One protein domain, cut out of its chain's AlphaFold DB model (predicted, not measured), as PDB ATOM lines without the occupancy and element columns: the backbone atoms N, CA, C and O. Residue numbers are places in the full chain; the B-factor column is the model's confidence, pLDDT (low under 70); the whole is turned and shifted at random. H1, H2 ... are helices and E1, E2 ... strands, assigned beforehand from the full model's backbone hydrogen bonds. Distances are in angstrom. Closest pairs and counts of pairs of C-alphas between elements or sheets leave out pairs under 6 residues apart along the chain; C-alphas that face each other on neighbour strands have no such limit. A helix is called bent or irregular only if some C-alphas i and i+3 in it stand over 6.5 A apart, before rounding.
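What this domain is: This is residues 356 to 471 of the 864 residues of an uncharacterized protein of Psilocybe cyanescens (UniProt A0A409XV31). Two short parallel strands, E1 and E2, lie side by side in the middle, with H1 and H2 packed over one face of this pair. H3 lies towards the end where the strands begin and H4a beyond the end where they finish, while H4b and the long tail of residues 451 to 471 lie on the other side of the strands from H1 and H2. The printed part has 116 residues, with four named helices and two named strands in the order H1 E1 H2 H3 E2 H4, and its class is mostly helix. It is compact, with a radius of gyration of the C-alphas of 14.2 A and spans of 40 by 31 by 24 A.

How they stand to each other: Look first at E1, residues 376 to 380, and E2, residues 417 to 421, parallel neighbours at 9 degrees. N 379 and O 419 are 2.8 A apart and N 419 and O 377 are 2.9 A apart, both within hydrogen-bond range. Between these strands come H2, residues 383 to 397, and H3, residues 399 to 408, in a strand-helix-strand unit, two parallel neighbour strands joined through helices, with a right-handed crossover. The closest C-alphas of H2 and E2, those of Gln 390 and Ile 420, are 6.8 A apart. H1, residues 356 to 371, touches H2, with the C-alphas of Ala 366 and Val 393 closest at 5.3 A; they run the same way at a steep tilt of 42 degrees. H2 and H3 are close but not clearly touching, 7.2 A between the C-alphas of Asp 394 and Ser 402, and about perpendicular at 80 degrees. H4, residues 431 to 450, was assigned as one helix by its hydrogen bonds but is bent, with C-alphas 440 and 443 6.6 A apart; its arms H4a, residues 431 to 440, and H4b, residues 443 to 450, stand at a steep tilt of 58 degrees. H4a is near H2, with 6 pairs of C-alphas within 10 A; H4b and E1 are only just apart, 8.3 A at the closest. Every O i to N i+4 pair is within hydrogen-bond range in H3 and H4b; H1 has 10 of 12, H2 9 of 11 and H4a 4 of 6.

Where its parts are: Find C-alpha 376 at (202.433, 130.070, 31.983), where E1 begins its 13.1 A; E2 spans 12.5 A. H1 runs 24.2 A from C-alpha 356 at (218.714, 140.008, 45.900). H2 spans 21.9 A and is irregular, with C-alphas 384 and 387 7.4 A apart. H4b ends at C-alpha 450, (191.985, 136.179, 36.925).

The domain as a whole: The C-alphas of Asn 411 and Phe 432 are the two farthest apart, 42.4 A. The printed part has no cut, and no link between named elements is long. In the tail, residues 455 to 456 pair antiparallel with residues 463 to 464. Confidence is low, under 70, at 42 residues, among them 398 to 417 and 426 to 436.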
ATOM      1  N   CYS A 356     218.468 141.315  45.283       47.03
ATOM      2  CA  CYS A 356     218.714 140.008  45.900       47.03
ATOM      3  C   CYS A 356     217.469 139.100  45.981       47.03
ATOM      4  O   CYS A 356     217.629 137.884  45.888       47.03
ATOM      5  N   HIS A 357     216.258 139.660  46.120       60.97
ATOM      6  CA  HIS A 357     215.009 138.881  46.213       60.97
ATOM      7  C   HIS A 357     214.488 138.434  44.836       60.97
ATOM      8  O   HIS A 357     213.936 137.342  44.701       60.97
ATOM      9  N   VAL A 358     214.678 139.267  43.805       65.31
ATOM     10  CA  VAL A 358     214.117 139.047  42.460       65.31
ATOM     11  C   VAL A 358     214.961 138.078  41.636       65.31
ATOM     12  O   VAL A 358     214.408 137.300  40.862       65.31
ATOM     13  N   ARG A 359     216.283 138.055  41.834       69.69
ATOM     14  CA  ARG A 359     217.185 137.194  41.056       69.69
ATOM     15  C   ARG A 359     216.853 135.703  41.188       69.69
ATOM     16  O   ARG A 359     216.627 135.040  40.181       69.69
ATOM     17  N   SER A 360     216.752 135.188  42.415       71.62
ATOM     18  CA  SER A 360     216.426 133.774  42.658       71.62
ATOM     19  C   SER A 360     215.023 133.414  42.155       71.62
ATOM     20  O   SER A 360     214.806 132.310  41.653       71.62
ATOM     21  N   PHE A 361     214.081 134.358  42.220       75.19
ATOM     22  CA  PHE A 361     212.739 134.189  41.670       75.19
ATOM     23  C   PHE A 361     212.764 134.028  40.141       75.19
ATOM     24  O   PHE A 361     212.149 133.103  39.608       75.19
ATOM     25  N   CYS A 362     213.533 134.867  39.439       75.88
ATOM     26  CA  CYS A 362     213.765 134.752  37.996       75.88
ATOM     27  C   CYS A 362     214.394 133.400  37.624       75.88
ATOM     28  O   CYS A 362     213.932 132.753  36.684       75.88
ATOM     29  N   THR A 363     215.377 132.923  38.394       76.62
ATOM     30  CA  THR A 363     215.995 131.608  38.173       76.62
ATOM     31  C   THR A 363     214.982 130.466  38.287       76.62
ATOM     32  O   THR A 363     214.950 129.577  37.433       76.62
ATOM     33  N   LEU A 364     214.111 130.483  39.303       78.12
ATOM     34  CA  LEU A 364     213.047 129.481  39.433       78.12
ATOM     35  C   LEU A 364     212.048 129.561  38.269       78.12
ATOM     36  O   LEU A 364     211.679 128.527  37.710       78.12
ATOM     37  N   ALA A 365     211.633 130.771  37.884       77.06
ATOM     38  CA  ALA A 365     210.711 130.986  36.773       77.06
ATOM     39  C   ALA A 365     211.267 130.437  35.448       77.06
ATOM     40  O   ALA A 365     210.567 129.719  34.733       77.06
ATOM     41  N   ALA A 366     212.540 130.694  35.151       76.00
ATOM     42  CA  ALA A 366     213.199 130.163  33.961       76.00
ATOM     43  C   ALA A 366     213.237 128.623  33.956       76.00
ATOM     44  O   ALA A 366     212.959 127.986  32.938       76.00
ATOM     45  N   ARG A 367     213.514 127.999  35.108       75.38
ATOM     46  CA  ARG A 367     213.516 126.532  35.247       75.38
ATOM     47  C   ARG A 367     212.122 125.934  35.055       75.38
ATOM     48  O   ARG A 367     211.996 124.933  34.356       75.38
ATOM     49  N   LEU A 368     211.086 126.579  35.603       72.06
ATOM     50  CA  LEU A 368     209.685 126.188  35.413       72.06
ATOM     51  C   LEU A 368     209.287 126.168  33.931       72.06
ATOM     52  O   LEU A 368     208.699 125.200  33.455       72.06
ATOM     53  N   VAL A 369     209.648 127.220  33.202       70.69
ATOM     54  CA  VAL A 369     209.406 127.377  31.758       70.69
ATOM     55  C   VAL A 369     210.134 126.312  30.946       70.69
ATOM     56  O   VAL A 369     209.557 125.715  30.041       70.69
ATOM     57  N   ARG A 370     211.395 126.027  31.286       72.12
ATOM     58  CA  ARG A 370     212.222 125.055  30.560       72.12
ATOM     59  C   ARG A 370     211.676 123.628  30.631       72.12
ATOM     60  O   ARG A 370     211.850 122.859  29.691       72.12
ATOM     61  N   GLU A 371     211.062 123.259  31.748       69.44
ATOM     62  CA  GLU A 371     210.710 121.864  32.043       69.44
ATOM     63  C   GLU A 371     209.247 121.528  31.783       69.44
ATOM     64  O   GLU A 371     208.894 120.360  31.601       69.44
ATOM     65  N   HIS A 372     208.395 122.545  31.715       71.38
ATOM     66  CA  HIS A 372     206.975 122.378  31.474       71.38
ATOM     67  C   HIS A 372     206.565 123.176  30.244       71.38
ATOM     68  O   HIS A 372     206.271 124.368  30.309       71.38
ATOM     69  N   ASN A 373     206.472 122.472  29.113       60.75
ATOM     70  CA  ASN A 373     206.157 123.038  27.801       60.75
ATOM     71  C   ASN A 373     204.734 123.639  27.668       60.75
ATOM     72  O   ASN A 373     204.349 124.075  26.586       60.75
ATOM     73  N   ARG A 374     203.952 123.649  28.752       67.12
ATOM     74  CA  ARG A 374     202.601 124.228  28.839       67.12
ATOM     75  C   ARG A 374     202.426 125.127  30.070       67.12
ATOM     76  O   ARG A 374     201.298 125.443  30.446       67.12
ATOM     77  N   ALA A 375     203.523 125.494  30.737       70.81
ATOM     78  CA  ALA A 375     203.493 126.410  31.868       70.81
ATOM     79  C   ALA A 375     203.348 127.860  31.400       70.81
ATOM     80  O   ALA A 375     203.986 128.294  30.437       70.81
ATOM     81  N   VAL A 376     202.544 128.622  32.140       78.06
ATOM     82  CA  VAL A 376     202.433 130.070  31.983       78.06
ATOM     83  C   VAL A 376     202.867 130.726  33.282       78.06
ATOM     84  O   VAL A 376     202.288 130.460  34.333       78.06
ATOM     85  N   ILE A 377     203.884 131.582  33.208       82.25
ATOM     86  CA  ILE A 377     204.417 132.306  34.364       82.25
ATOM     87  C   ILE A 377     204.323 133.796  34.096       82.25
ATOM     88  O   ILE A 377     204.856 134.297  33.106       82.25
ATOM     89  N   THR A 378     203.681 134.505  35.016       87.00
ATOM     90  CA  THR A 378     203.607 135.963  34.999       87.00
ATOM     91  C   THR A 378     204.346 136.513  36.202       87.00
ATOM     92  O   THR A 378     203.955 136.258  37.338       87.00
ATOM     93  N   ILE A 379     205.409 137.271  35.949       87.31
ATOM     94  CA  ILE A 379     206.190 137.956  36.975       87.31
ATOM     95  C   ILE A 379     205.797 139.435  36.946       87.31
ATOM     96  O   ILE A 379     206.040 140.125  35.956       87.31
ATOM     97  N   ILE A 380     205.171 139.910  38.024       88.06
ATOM     98  CA  ILE A 380     204.849 141.329  38.210       88.06
ATOM     99  C   ILE A 380     205.939 141.939  39.087       88.06
ATOM    100  O   ILE A 380     206.075 141.559  40.250       88.06
ATOM    101  N   ILE A 381     206.714 142.868  38.534       85.12
ATOM    102  CA  ILE A 381     207.826 143.528  39.231       85.12
ATOM    103  C   ILE A 381     207.787 145.038  39.031       85.12
ATOM    104  O   ILE A 381     207.035 145.563  38.210       85.12
ATOM    105  N   SER A 382     208.585 145.752  39.818       77.88
ATOM    106  CA  SER A 382     208.743 147.190  39.665       77.88
ATOM    107  C   SER A 382     209.436 147.543  38.332       77.88
ATOM    108  O   SER A 382     210.242 146.753  37.826       77.88
ATOM    109  N   PRO A 383     209.138 148.718  37.740       78.81
ATOM    110  CA  PRO A 383     209.676 149.131  36.440       78.81
ATOM    111  C   PRO A 383     211.205 149.102  36.335       78.81
ATOM    112  O   PRO A 383     211.740 148.713  35.301       78.81
ATOM    113  N   ASP A 384     211.909 149.471  37.406       68.25
ATOM    114  CA  ASP A 384     213.374 149.511  37.481       68.25
ATOM    115  C   ASP A 384     214.020 148.117  37.373       68.25
ATOM    116  O   ASP A 384     215.159 147.980  36.919       68.25
ATOM    117  N   LEU A 385     213.282 147.069  37.751       71.00
ATOM    118  CA  LEU A 385     213.752 145.688  37.724       71.00
ATOM    119  C   LEU A 385     213.396 144.952  36.433       71.00
ATOM    120  O   LEU A 385     213.901 143.849  36.237       71.00
ATOM    121  N   LEU A 386     212.592 145.535  35.536       76.75
ATOM    122  CA  LEU A 386     212.133 144.875  34.305       76.75
ATOM    123  C   LEU A 386     213.272 144.306  33.466       76.75
ATOM    124  O   LEU A 386     213.326 143.101  33.230       76.75
ATOM    125  N   ASN A 387     214.216 145.158  33.071       71.38
ATOM    126  CA  ASN A 387     215.329 144.745  32.220       71.38
ATOM    127  C   ASN A 387     216.246 143.739  32.928       71.38
ATOM    128  O   ASN A 387     216.770 142.830  32.291       71.38
ATOM    129  N   LYS A 388     216.421 143.872  34.250       69.44
ATOM    130  CA  LYS A 388     217.251 142.952  35.041       69.44
ATOM    131  C   LYS A 388     216.596 141.582  35.183       69.44
ATOM    132  O   LYS A 388     217.262 140.572  34.997       69.44
ATOM    133  N   GLY A 389     215.300 141.551  35.485       70.88
ATOM    134  CA  GLY A 389     214.526 140.318  35.567       70.88
ATOM    135  C   GLY A 389     214.474 139.601  34.221       70.88
ATOM    136  O   GLY A 389     214.683 138.392  34.170       70.88
ATOM    137  N   GLN A 390     214.283 140.352  33.131       74.88
ATOM    138  CA  GLN A 390     214.322 139.820  31.769       74.88
ATOM    139  C   GLN A 390     215.694 139.232  31.436       74.88
ATOM    140  O   GLN A 390     215.776 138.063  31.075       74.88
ATOM    141  N   GLY A 391     216.771 139.994  31.646       71.31
ATOM    142  CA  GLY A 391     218.132 139.527  31.386       71.31
ATOM    143  C   GLY A 391     218.535 138.302  32.213       71.31
ATOM    144  O   GLY A 391     219.283 137.459  31.722       71.31
ATOM    145  N   GLU A 392     218.035 138.162  33.444       72.44
ATOM    146  CA  GLU A 392     218.313 136.980  34.268       72.44
ATOM    147  C   GLU A 392     217.552 135.741  33.778       72.44
ATOM    148  O   GLU A 392     218.139 134.663  33.687       72.44
ATOM    149  N   VAL A 393     216.275 135.881  33.402       73.75
ATOM    150  CA  VAL A 393     215.517 134.767  32.808       73.75
ATOM    151  C   VAL A 393     216.116 134.352  31.463       73.75
ATOM    152  O   VAL A 393     216.309 133.160  31.222       73.75
ATOM    153  N   ASP A 394     216.461 135.317  30.611       73.62
ATOM    154  CA  ASP A 394     217.055 135.059  29.296       73.62
ATOM    155  C   ASP A 394     218.399 134.325  29.425       73.62
ATOM    156  O   ASP A 394     218.661 133.368  28.690       73.62
ATOM    157  N   ALA A 395     219.226 134.717  30.399       69.81
ATOM    158  CA  ALA A 395     220.498 134.055  30.679       69.81
ATOM    159  C   ALA A 395     220.328 132.596  31.133       69.81
ATOM    160  O   ALA A 395     221.106 131.733  30.722       69.81
ATOM    161  N   GLU A 396     219.304 132.290  31.934       71.44
ATOM    162  CA  GLU A 396     219.013 130.912  32.352       71.44
ATOM    163  C   GLU A 396     218.510 130.022  31.213       71.44
ATOM    164  O   GLU A 396     218.860 128.838  31.132       71.44
ATOM    165  N   LEU A 397     217.675 130.572  30.329       71.12
ATOM    166  CA  LEU A 397     217.134 129.831  29.191       71.12
ATOM    167  C   LEU A 397     218.217 129.578  28.124       71.12
ATOM    168  O   LEU A 397     218.275 128.486  27.549       71.12
ATOM    169  N   GLY A 398     219.136 130.527  27.925       61.53
ATOM    170  CA  GLY A 398     220.216 130.453  26.938       61.53
ATOM    171  C   GLY A 398     219.768 130.755  25.499       61.53
ATOM    172  O   GLY A 398     218.579 130.744  25.172       61.53
ATOM    173  N   SER A 399     220.743 131.009  24.617       54.56
ATOM    174  CA  SER A 399     220.536 131.437  23.220       54.56
ATOM    175  C   SER A 399     219.659 130.480  22.408       54.56
ATOM    176  O   SER A 399     218.720 130.930  21.750       54.56
ATOM    177  N   ASP A 400     219.901 129.172  22.524       48.75
ATOM    178  CA  ASP A 400     219.218 128.133  21.740       48.75
ATOM    179  C   ASP A 400     217.722 128.038  22.080       48.75
ATOM    180  O   ASP A 400     216.886 127.761  21.222       48.75
ATOM    181  N   VAL A 401     217.360 128.316  23.338       50.06
ATOM    182  CA  VAL A 401     215.960 128.358  23.776       50.06
ATOM    183  C   VAL A 401     215.326 129.691  23.396       50.06
ATOM    184  O   VAL A 401     214.145 129.698  23.077       50.06
ATOM    185  N   SER A 402     216.066 130.802  23.350       47.47
ATOM    186  CA  SER A 402     215.520 132.105  22.931       47.47
ATOM    187  C   SER A 402     215.028 132.104  21.476       47.47
ATOM    188  O   SER A 402     213.971 132.664  21.178       47.47
ATOM    189  N   GLU A 403     215.733 131.407  20.581       39.34
ATOM    190  CA  GLU A 403     215.390 131.331  19.158       39.34
ATOM    191  C   GLU A 403     214.277 130.300  18.906       39.34
ATOM    192  O   GLU A 403     213.313 130.589  18.197       39.34
ATOM    193  N   ILE A 404     214.320 129.154  19.600       42.12
ATOM    194  CA  ILE A 404     213.254 128.138  19.580       42.12
ATOM    195  C   ILE A 404     211.972 128.651  20.255       42.12
ATOM    196  O   ILE A 404     210.879 128.353  19.786       42.12
ATOM    197  N   THR A 405     212.064 129.454  21.318       45.59
ATOM    198  CA  THR A 405     210.902 130.064  21.992       45.59
ATOM    199  C   THR A 405     210.313 131.188  21.140       45.59
ATOM    200  O   THR A 405     209.095 131.268  21.024       45.59
ATOM    201  N   ARG A 406     211.139 131.981  20.432       40.28
ATOM    202  CA  ARG A 406     210.650 132.923  19.404       40.28
ATOM    203  C   ARG A 406     209.990 132.215  18.215       40.28
ATOM    204  O   ARG A 406     208.968 132.693  17.739       40.28
ATOM    205  N   GLN A 407     210.509 131.072  17.757       37.44
ATOM    206  CA  GLN A 407     209.879 130.278  16.687       37.44
ATOM    207  C   GLN A 407     208.616 129.526  17.142       37.44
ATOM    208  O   GLN A 407     207.671 129.410  16.363       37.44
ATOM    209  N   ARG A 408     208.543 129.067  18.398       41.69
ATOM    210  CA  ARG A 408     207.347 128.422  18.983       41.69
ATOM    211  C   ARG A 408     206.164 129.378  19.169       41.69
ATOM    212  O   ARG A 408     205.036 128.920  19.283       41.69
ATOM    213  N   ILE A 409     206.392 130.691  19.106       44.56
ATOM    214  CA  ILE A 409     205.330 131.711  19.049       44.56
ATOM    215  C   ILE A 409     204.668 131.769  17.651       44.56
ATOM    216  O   ILE A 409     203.552 132.263  17.522       44.56
ATOM    217  N   SER A 410     205.299 131.229  16.598       37.19
ATOM    218  CA  SER A 410     204.823 131.379  15.211       37.19
ATOM    219  C   SER A 410     203.924 130.249  14.701       37.19
ATOM    220  O   SER A 410     203.173 130.483  13.757       37.19
ATOM    221  N   ASN A 411     203.990 129.038  15.257       35.25
ATOM    222  CA  ASN A 411     203.202 127.904  14.769       35.25
ATOM    223  C   ASN A 411     202.410 127.306  15.926       35.25
ATOM    224  O   ASN A 411     202.985 126.869  16.916       35.25
ATOM    225  N   ALA A 412     201.084 127.319  15.796       44.12
ATOM    226  CA  ALA A 412     200.160 126.752  16.763       44.12
ATOM    227  C   ALA A 412     200.590 125.334  17.193       44.12
ATOM    228  O   ALA A 412     200.854 124.499  16.329       44.12
ATOM    229  N   ILE A 413     200.554 125.099  18.514       43.66
ATOM    230  CA  ILE A 413     200.863 123.881  19.297       43.66
ATOM    231  C   ILE A 413     202.177 124.034  20.104       43.66
ATOM    232  O   ILE A 413     203.267 124.055  19.548       43.66
ATOM    233  N   ASP A 414     202.013 124.101  21.437       38.94
ATOM    234  CA  ASP A 414     203.004 124.207  22.537       38.94
ATOM    235  C   ASP A 414     203.410 125.627  22.998       38.94
ATOM    236  O   ASP A 414     204.491 126.143  22.719       38.94
ATOM    237  N   ILE A 415     202.517 126.246  23.784       45.16
ATOM    238  CA  ILE A 415     202.676 127.569  24.406       45.16
ATOM    239  C   ILE A 415     203.479 127.449  25.712       45.16
ATOM    240  O   ILE A 415     202.933 127.055  26.744       45.16
ATOM    241  N   VAL A 416     204.748 127.863  25.692       46.03
ATOM    242  CA  VAL A 416     205.492 128.228  26.909       46.03
ATOM    243  C   VAL A 416     205.588 129.746  26.965       46.03
ATOM    244  O   VAL A 416     206.266 130.347  26.138       46.03
ATOM    245  N   LEU A 417     204.899 130.375  27.919       59.09
ATOM    246  CA  LEU A 417     204.889 131.834  28.080       59.09
ATOM    247  C   LEU A 417     205.444 132.191  29.456       59.09
ATOM    248  O   LEU A 417     204.744 132.045  30.459       59.09
ATOM    249  N   TYR A 418     206.673 132.704  29.510       71.06
ATOM    250  CA  TYR A 418     207.046 133.595  30.605       71.06
ATOM    251  C   TYR A 418     206.803 135.029  30.164       71.06
ATOM    252  O   TYR A 418     207.080 135.405  29.027       71.06
ATOM    253  N   ARG A 419     206.257 135.830  31.069       82.31
ATOM    254  CA  ARG A 419     206.026 137.254  30.849       82.31
ATOM    255  C   ARG A 419     206.404 138.017  32.096       82.31
ATOM    256  O   ARG A 419     205.971 137.682  33.197       82.31
ATOM    257  N   ILE A 420     207.219 139.039  31.897       82.25
ATOM    258  CA  ILE A 420     207.676 139.935  32.945       82.25
ATOM    259  C   ILE A 420     207.074 141.299  32.646       82.25
ATOM    260  O   ILE A 420     207.235 141.830  31.546       82.25
ATOM    261  N   LEU A 421     206.326 141.844  33.600       86.44
ATOM    262  CA  LEU A 421     205.610 143.096  33.406       86.44
ATOM    263  C   LEU A 421     205.634 143.970  34.653       86.44
ATOM    264  O   LEU A 421     205.712 143.481  35.778       86.44
ATOM    265  N   ALA A 422     205.520 145.275  34.427       86.81
ATOM    266  CA  ALA A 422     205.256 146.249  35.469       86.81
ATOM    267  C   ALA A 422     203.822 146.751  35.325       86.81
ATOM    268  O   ALA A 422     203.376 147.093  34.226       86.81
ATOM    269  N   SER A 423     203.104 146.797  36.444       86.12
ATOM    270  CA  SER A 423     201.710 147.251  36.523       86.12
ATOM    271  C   SER A 423     201.567 148.774  36.602       86.12
ATOM    272  O   SER A 423     200.453 149.289  36.618       86.12
ATOM    273  N   PHE A 424     202.681 149.504  36.648       84.88
ATOM    274  CA  PHE A 424     202.733 150.962  36.706       84.88
ATOM    275  C   PHE A 424     203.965 151.478  35.960       84.88
ATOM    276  O   PHE A 424     204.868 150.708  35.637       84.88
ATOM    277  N   GLN A 425     204.003 152.782  35.690       84.44
ATOM    278  CA  GLN A 425     205.188 153.462  35.178       84.44
ATOM    279  C   GLN A 425     205.826 154.264  36.306       84.44
ATOM    280  O   GLN A 425     205.137 154.906  37.096       84.44
ATOM    281  N   SER A 426     207.148 154.222  36.380       67.75
ATOM    282  CA  SER A 426     207.915 155.021  37.321       67.75
ATOM    283  C   SER A 426     209.306 155.245  36.757       67.75
ATOM    284  O   SER A 426     209.903 154.329  36.197       67.75
ATOM    285  N   THR A 427     209.807 156.463  36.912       64.69
ATOM    286  CA  THR A 427     211.232 156.775  36.766       64.69
ATOM    287  C   THR A 427     211.952 156.694  38.108       64.69
ATOM    288  O   THR A 427     213.176 156.787  38.136       64.69
ATOM    289  N   SER A 428     211.202 156.535  39.212       50.34
ATOM    290  CA  SER A 428     211.796 156.277  40.513       50.34
ATOM    291  C   SER A 428     212.462 154.929  40.464       50.34
ATOM    292  O   SER A 428     211.943 153.938  39.949       50.34
ATOM    293  N   THR A 429     213.638 154.948  41.022       49.41
ATOM    294  CA  THR A 429     214.529 153.840  41.082       49.41
ATOM    295  C   THR A 429     214.530 153.352  42.563       49.41
ATOM    296  O   THR A 429     214.690 152.170  42.836       49.41
ATOM    297  N   ASP A 430     214.216 154.202  43.555       49.22
ATOM    298  CA  ASP A 430     214.176 153.807  44.971       49.22
ATOM    299  C   ASP A 430     213.127 152.716  45.240       49.22
ATOM    300  O   ASP A 430     211.921 152.975  45.251       49.22
ATOM    301  N   ILE A 431     213.596 151.505  45.534       50.22
ATOM    302  CA  ILE A 431     212.762 150.326  45.772       50.22
ATOM    303  C   ILE A 431     211.711 150.550  46.870       50.22
ATOM    304  O   ILE A 431     210.596 150.035  46.769       50.22
ATOM    305  N   PHE A 432     212.022 151.359  47.890       51.22
ATOM    306  CA  PHE A 432     211.096 151.629  48.987       51.22
ATOM    307  C   PHE A 432     209.951 152.538  48.535       51.22
ATOM    308  O   PHE A 432     208.791 152.262  48.851       51.22
ATOM    309  N   SER A 433     210.241 153.562  47.725       56.81
ATOM    310  CA  SER A 433     209.217 154.388  47.073       56.81
ATOM    311  C   SER A 433     208.347 153.608  46.078       56.81
ATOM    312  O   SER A 433     207.189 153.968  45.865       56.81
ATOM    313  N   LEU A 434     208.873 152.523  45.496       60.81
ATOM    314  CA  LEU A 434     208.184 151.699  44.497       60.81
ATOM    315  C   LEU A 434     207.234 150.662  45.108       60.81
ATOM    316  O   LEU A 434     206.312 150.216  44.421       60.81
ATOM    317  N   PHE A 435     207.388 150.310  46.392       60.94
ATOM    318  CA  PHE A 435     206.509 149.336  47.050       60.94
ATOM    319  C   PHE A 435     205.045 149.766  47.066       60.94
ATOM    320  O   PHE A 435     204.163 148.937  46.836       60.94
ATOM    321  N   LYS A 436     204.775 151.050  47.319       65.25
ATOM    322  CA  LYS A 436     203.404 151.560  47.394       65.25
ATOM    323  C   LYS A 436     202.707 151.562  46.022       65.25
ATOM    324  O   LYS A 436     201.660 150.926  45.930       65.25
ATOM    325  N   PRO A 437     203.269 152.156  44.952       70.88
ATOM    326  CA  PRO A 437     202.679 152.064  43.616       70.88
ATOM    327  C   PRO A 437     202.523 150.621  43.118       70.88
ATOM    328  O   PRO A 437     201.509 150.281  42.501       70.88
ATOM    329  N   LEU A 438     203.490 149.744  43.417       73.12
ATOM    330  CA  LEU A 438     203.390 148.325  43.080       73.12
ATOM    331  C   LEU A 438     202.216 147.663  43.811       73.12
ATOM    332  O   LEU A 438     201.439 146.948  43.189       73.12
ATOM    333  N   ALA A 439     202.049 147.925  45.109       68.00
ATOM    334  CA  ALA A 439     200.917 147.425  45.883       68.00
ATOM    335  C   ALA A 439     199.568 147.951  45.364       68.00
ATOM    336  O   ALA A 439     198.618 147.180  45.240       68.00
ATOM    337  N   GLU A 440     199.491 149.241  45.026       78.06
ATOM    338  CA  GLU A 440     198.270 149.893  44.535       78.06
ATOM    339  C   GLU A 440     197.832 149.358  43.165       78.06
ATOM    340  O   GLU A 440     196.641 149.182  42.921       78.06
ATOM    341  N   THR A 441     198.785 149.059  42.280       87.19
ATOM    342  CA  THR A 441     198.490 148.611  40.907       87.19
ATOM    343  C   THR A 441     198.441 147.093  40.740       87.19
ATOM    344  O   THR A 441     197.821 146.599  39.795       87.19
ATOM    345  N   TYR A 442     199.027 146.332  41.672       89.69
ATOM    346  CA  TYR A 442     199.012 144.869  41.650       89.69
ATOM    347  C   TYR A 442     197.590 144.301  41.617       89.69
ATOM    348  O   TYR A 442     197.327 143.385  40.844       89.69
ATOM    349  N   ALA A 443     196.664 144.844  42.416       87.44
ATOM    350  CA  ALA A 443     195.297 144.326  42.500       87.44
ATOM    351  C   ALA A 443     194.598 144.328  41.130       87.44
ATOM    352  O   ALA A 443     194.032 143.317  40.720       87.44
ATOM    353  N   THR A 444     194.703 145.430  40.383       92.12
ATOM    354  CA  THR A 444     194.133 145.556  39.033       92.12
ATOM    355  C   THR A 444     194.811 144.626  38.028       92.12
ATOM    356  O   THR A 444     194.134 144.002  37.206       92.12
ATOM    357  N   ALA A 445     196.138 144.497  38.101       91.88
ATOM    358  CA  ALA A 445     196.879 143.575  37.247       91.88
ATOM    359  C   ALA A 445     196.479 142.115  37.524       91.88
ATOM    360  O   ALA A 445     196.154 141.379  36.597       91.88
ATOM    361  N   TYR A 446     196.422 141.714  38.797       93.88
ATOM    362  CA  TYR A 446     195.996 140.377  39.208       93.88
ATOM    363  C   TYR A 446     194.542 140.100  38.819       93.88
ATOM    364  O   TYR A 446     194.257 139.036  38.278       93.88
ATOM    365  N   GLN A 447     193.638 141.068  38.995       93.81
ATOM    366  CA  GLN A 447     192.246 140.930  38.569       93.81
ATOM    367  C   GLN A 447     192.137 140.681  37.056       93.81
ATOM    368  O   GLN A 447     191.452 139.752  36.632       93.81
ATOM    369  N   THR A 448     192.877 141.442  36.244       94.38
ATOM    370  CA  THR A 448     192.956 141.231  34.786       94.38
ATOM    371  C   THR A 448     193.406 139.805  34.444       94.38
ATOM    372  O   THR A 448     192.820 139.173  33.564       94.38
ATOM    373  N   LEU A 449     194.400 139.271  35.167       91.75
ATOM    374  CA  LEU A 449     194.868 137.891  34.994       91.75
ATOM    375  C   LEU A 449     193.805 136.859  35.399       91.75
ATOM    376  O   LEU A 449     193.647 135.856  34.711       91.75
ATOM    377  N   THR A 450     193.063 137.088  36.488       93.38
ATOM    378  CA  THR A 450     191.985 136.179  36.925       93.38
ATOM    379  C   THR A 450     190.772 136.184  35.997       93.38
ATOM    380  O   THR A 450     190.061 135.190  35.921       93.38
ATOM    381  N   GLU A 451     190.547 137.283  35.277       95.19
ATOM    382  CA  GLU A 451     189.482 137.421  34.278       95.19
ATOM    383  C   GLU A 451     189.894 136.890  32.892       95.19
ATOM    384  O   GLU A 451     189.131 137.040  31.938       95.19
ATOM    385  N   GLU A 452     191.088 136.295  32.774       93.19
ATOM    386  CA  GLU A 452     191.642 135.727  31.535       93.19
ATOM    387  C   GLU A 452     191.683 136.743  30.379       93.19
ATOM    388  O   GLU A 452     191.391 136.430  29.225       93.19
ATOM    389  N   LYS A 453     192.043 137.995  30.685       92.88
ATOM    390  CA  LYS A 453     192.146 139.087  29.704       92.88
ATOM    391  C   LYS A 453     193.600 139.345  29.286       92.88
ATOM    392  O   LYS A 453     194.518 139.064  30.061       92.88
ATOM    393  N   PRO A 454     193.838 139.917  28.086       89.94
ATOM    394  CA  PRO A 454     195.155 140.433  27.723       89.94
ATOM    395  C   PRO A 454     195.620 141.497  28.725       89.94
ATOM    396  O   PRO A 454     194.805 142.268  29.237       89.94
ATOM    397  N   ILE A 455     196.924 141.555  28.991       89.25
ATOM    398  CA  ILE A 455     197.521 142.477  29.964       89.25
ATOM    399  C   ILE A 455     198.699 143.230  29.351       89.25
ATOM    400  O   ILE A 455     199.551 142.642  28.689       89.25
ATOM    401  N   THR A 456     198.774 144.534  29.599       89.56
ATOM    402  CA  THR A 456     199.856 145.386  29.095       89.56
ATOM    403  C   THR A 456     200.889 145.634  30.186       89.56
ATOM    404  O   THR A 456     200.542 146.025  31.301       89.56
ATOM    405  N   CYS A 457     202.169 145.458  29.865       87.31
ATOM    406  CA  CYS A 457     203.253 145.994  30.676       87.31
ATOM    407  C   CYS A 457     203.262 147.514  30.535       87.31
ATOM    408  O   CYS A 457     203.624 148.045  29.487       87.31
ATOM    409  N   VAL A 458     202.874 148.216  31.597       87.88
ATOM    410  CA  VAL A 458     202.685 149.670  31.570       87.88
ATOM    411  C   VAL A 458     203.996 150.394  31.257       87.88
ATOM    412  O   VAL A 458     203.992 151.374  30.521       87.88
ATOM    413  N   ALA A 459     205.125 149.889  31.755       81.75
ATOM    414  CA  ALA A 459     206.422 150.530  31.557       81.75
ATOM    415  C   ALA A 459     207.036 150.314  30.158       81.75
ATOM    416  O   ALA A 459     207.783 151.174  29.704       81.75
ATOM    417  N   SER A 460     206.747 149.198  29.475       80.50
ATOM    418  CA  SER A 460     207.309 148.900  28.137       80.50
ATOM    419  C   SER A 460     206.309 149.068  26.990       80.50
ATOM    420  O   SER A 460     206.700 149.075  25.827       80.50
ATOM    421  N   GLY A 461     205.012 149.151  27.294       84.31
ATOM    422  CA  GLY A 461     203.936 149.113  26.307       84.31
ATOM    423  C   GLY A 461     203.688 147.728  25.694       84.31
ATOM    424  O   GLY A 461     202.765 147.584  24.895       84.31
ATOM    425  N   THR A 462     204.464 146.698  26.055       82.75
ATOM    426  CA  THR A 462     204.273 145.335  25.544       82.75
ATOM    427  C   THR A 462     202.928 144.771  25.996       82.75
ATOM    428  O   THR A 462     202.638 144.730  27.192       82.75
ATOM    429  N   VAL A 463     202.120 144.309  25.043       83.81
ATOM    430  CA  VAL A 463     200.840 143.642  25.302       83.81
ATOM    431  C   VAL A 463     201.063 142.135  25.312       83.81
ATOM    432  O   VAL A 463     201.621 141.583  24.368       83.81
ATOM    433  N   PHE A 464     200.622 141.477  26.377       84.12
ATOM    434  CA  PHE A 464     200.624 140.027  26.508       84.12
ATOM    435  C   PHE A 464     199.209 139.486  26.335       84.12
ATOM    436  O   PHE A 464     198.270 139.984  26.960       84.12
ATOM    437  N   ASP A 465     199.070 138.432  25.535       84.06
ATOM    438  CA  ASP A 465     197.784 137.792  25.275       84.06
ATOM    439  C   ASP A 465     197.142 137.196  26.538       84.06
ATOM    440  O   ASP A 465     197.800 136.867  27.539       84.06
ATOM    441  N   ALA A 466     195.820 137.039  26.459       85.06
ATOM    442  CA  ALA A 466     195.021 136.326  27.443       85.06
ATOM    443  C   ALA A 466     195.524 134.890  27.641       85.06
ATOM    444  O   ALA A 466     195.892 134.200  26.691       85.06
ATOM    445  N   VAL A 467     195.502 134.430  28.888       83.81
ATOM    446  CA  VAL A 467     195.843 133.056  29.281       83.81
ATOM    447  C   VAL A 467     194.927 132.574  30.395       83.81
ATOM    448  O   VAL A 467     194.267 133.411  31.013       83.81
ATOM    449  N   PRO A 468     194.939 131.264  30.704       86.50
ATOM    450  CA  PRO A 468     194.222 130.742  31.856       86.50
ATOM    451  C   PRO A 468     194.577 131.461  33.162       86.50
ATOM    452  O   PRO A 468     195.738 131.822  33.389       86.50
ATOM    453  N   ALA A 469     193.576 131.615  34.027       89.94
ATOM    454  CA  ALA A 469     193.721 132.291  35.309       89.94
ATOM    455  C   ALA A 469     194.797 131.634  36.211       89.94
ATOM    456  O   ALA A 469     194.999 130.412  36.158       89.94
ATOM    457  N   PRO A 470     195.482 132.409  37.081       89.75
ATOM    458  CA  PRO A 470     196.491 131.870  37.991       89.75
ATOM    459  C   PRO A 470     195.939 130.768  38.910       89.75
ATOM    460  O   PRO A 470     194.921 130.953  39.572       89.75
ATOM    461  N   ARG A 471     196.644 129.630  39.000       88.69
ATOM    462  CA  ARG A 471     196.308 128.510  39.912       88.69
ATOM    463  C   ARG A 471     197.123 128.487  41.201       88.69
ATOM    464  O   ARG A 471     196.804 127.726  42.107       88.69
TER     465      ARG A 471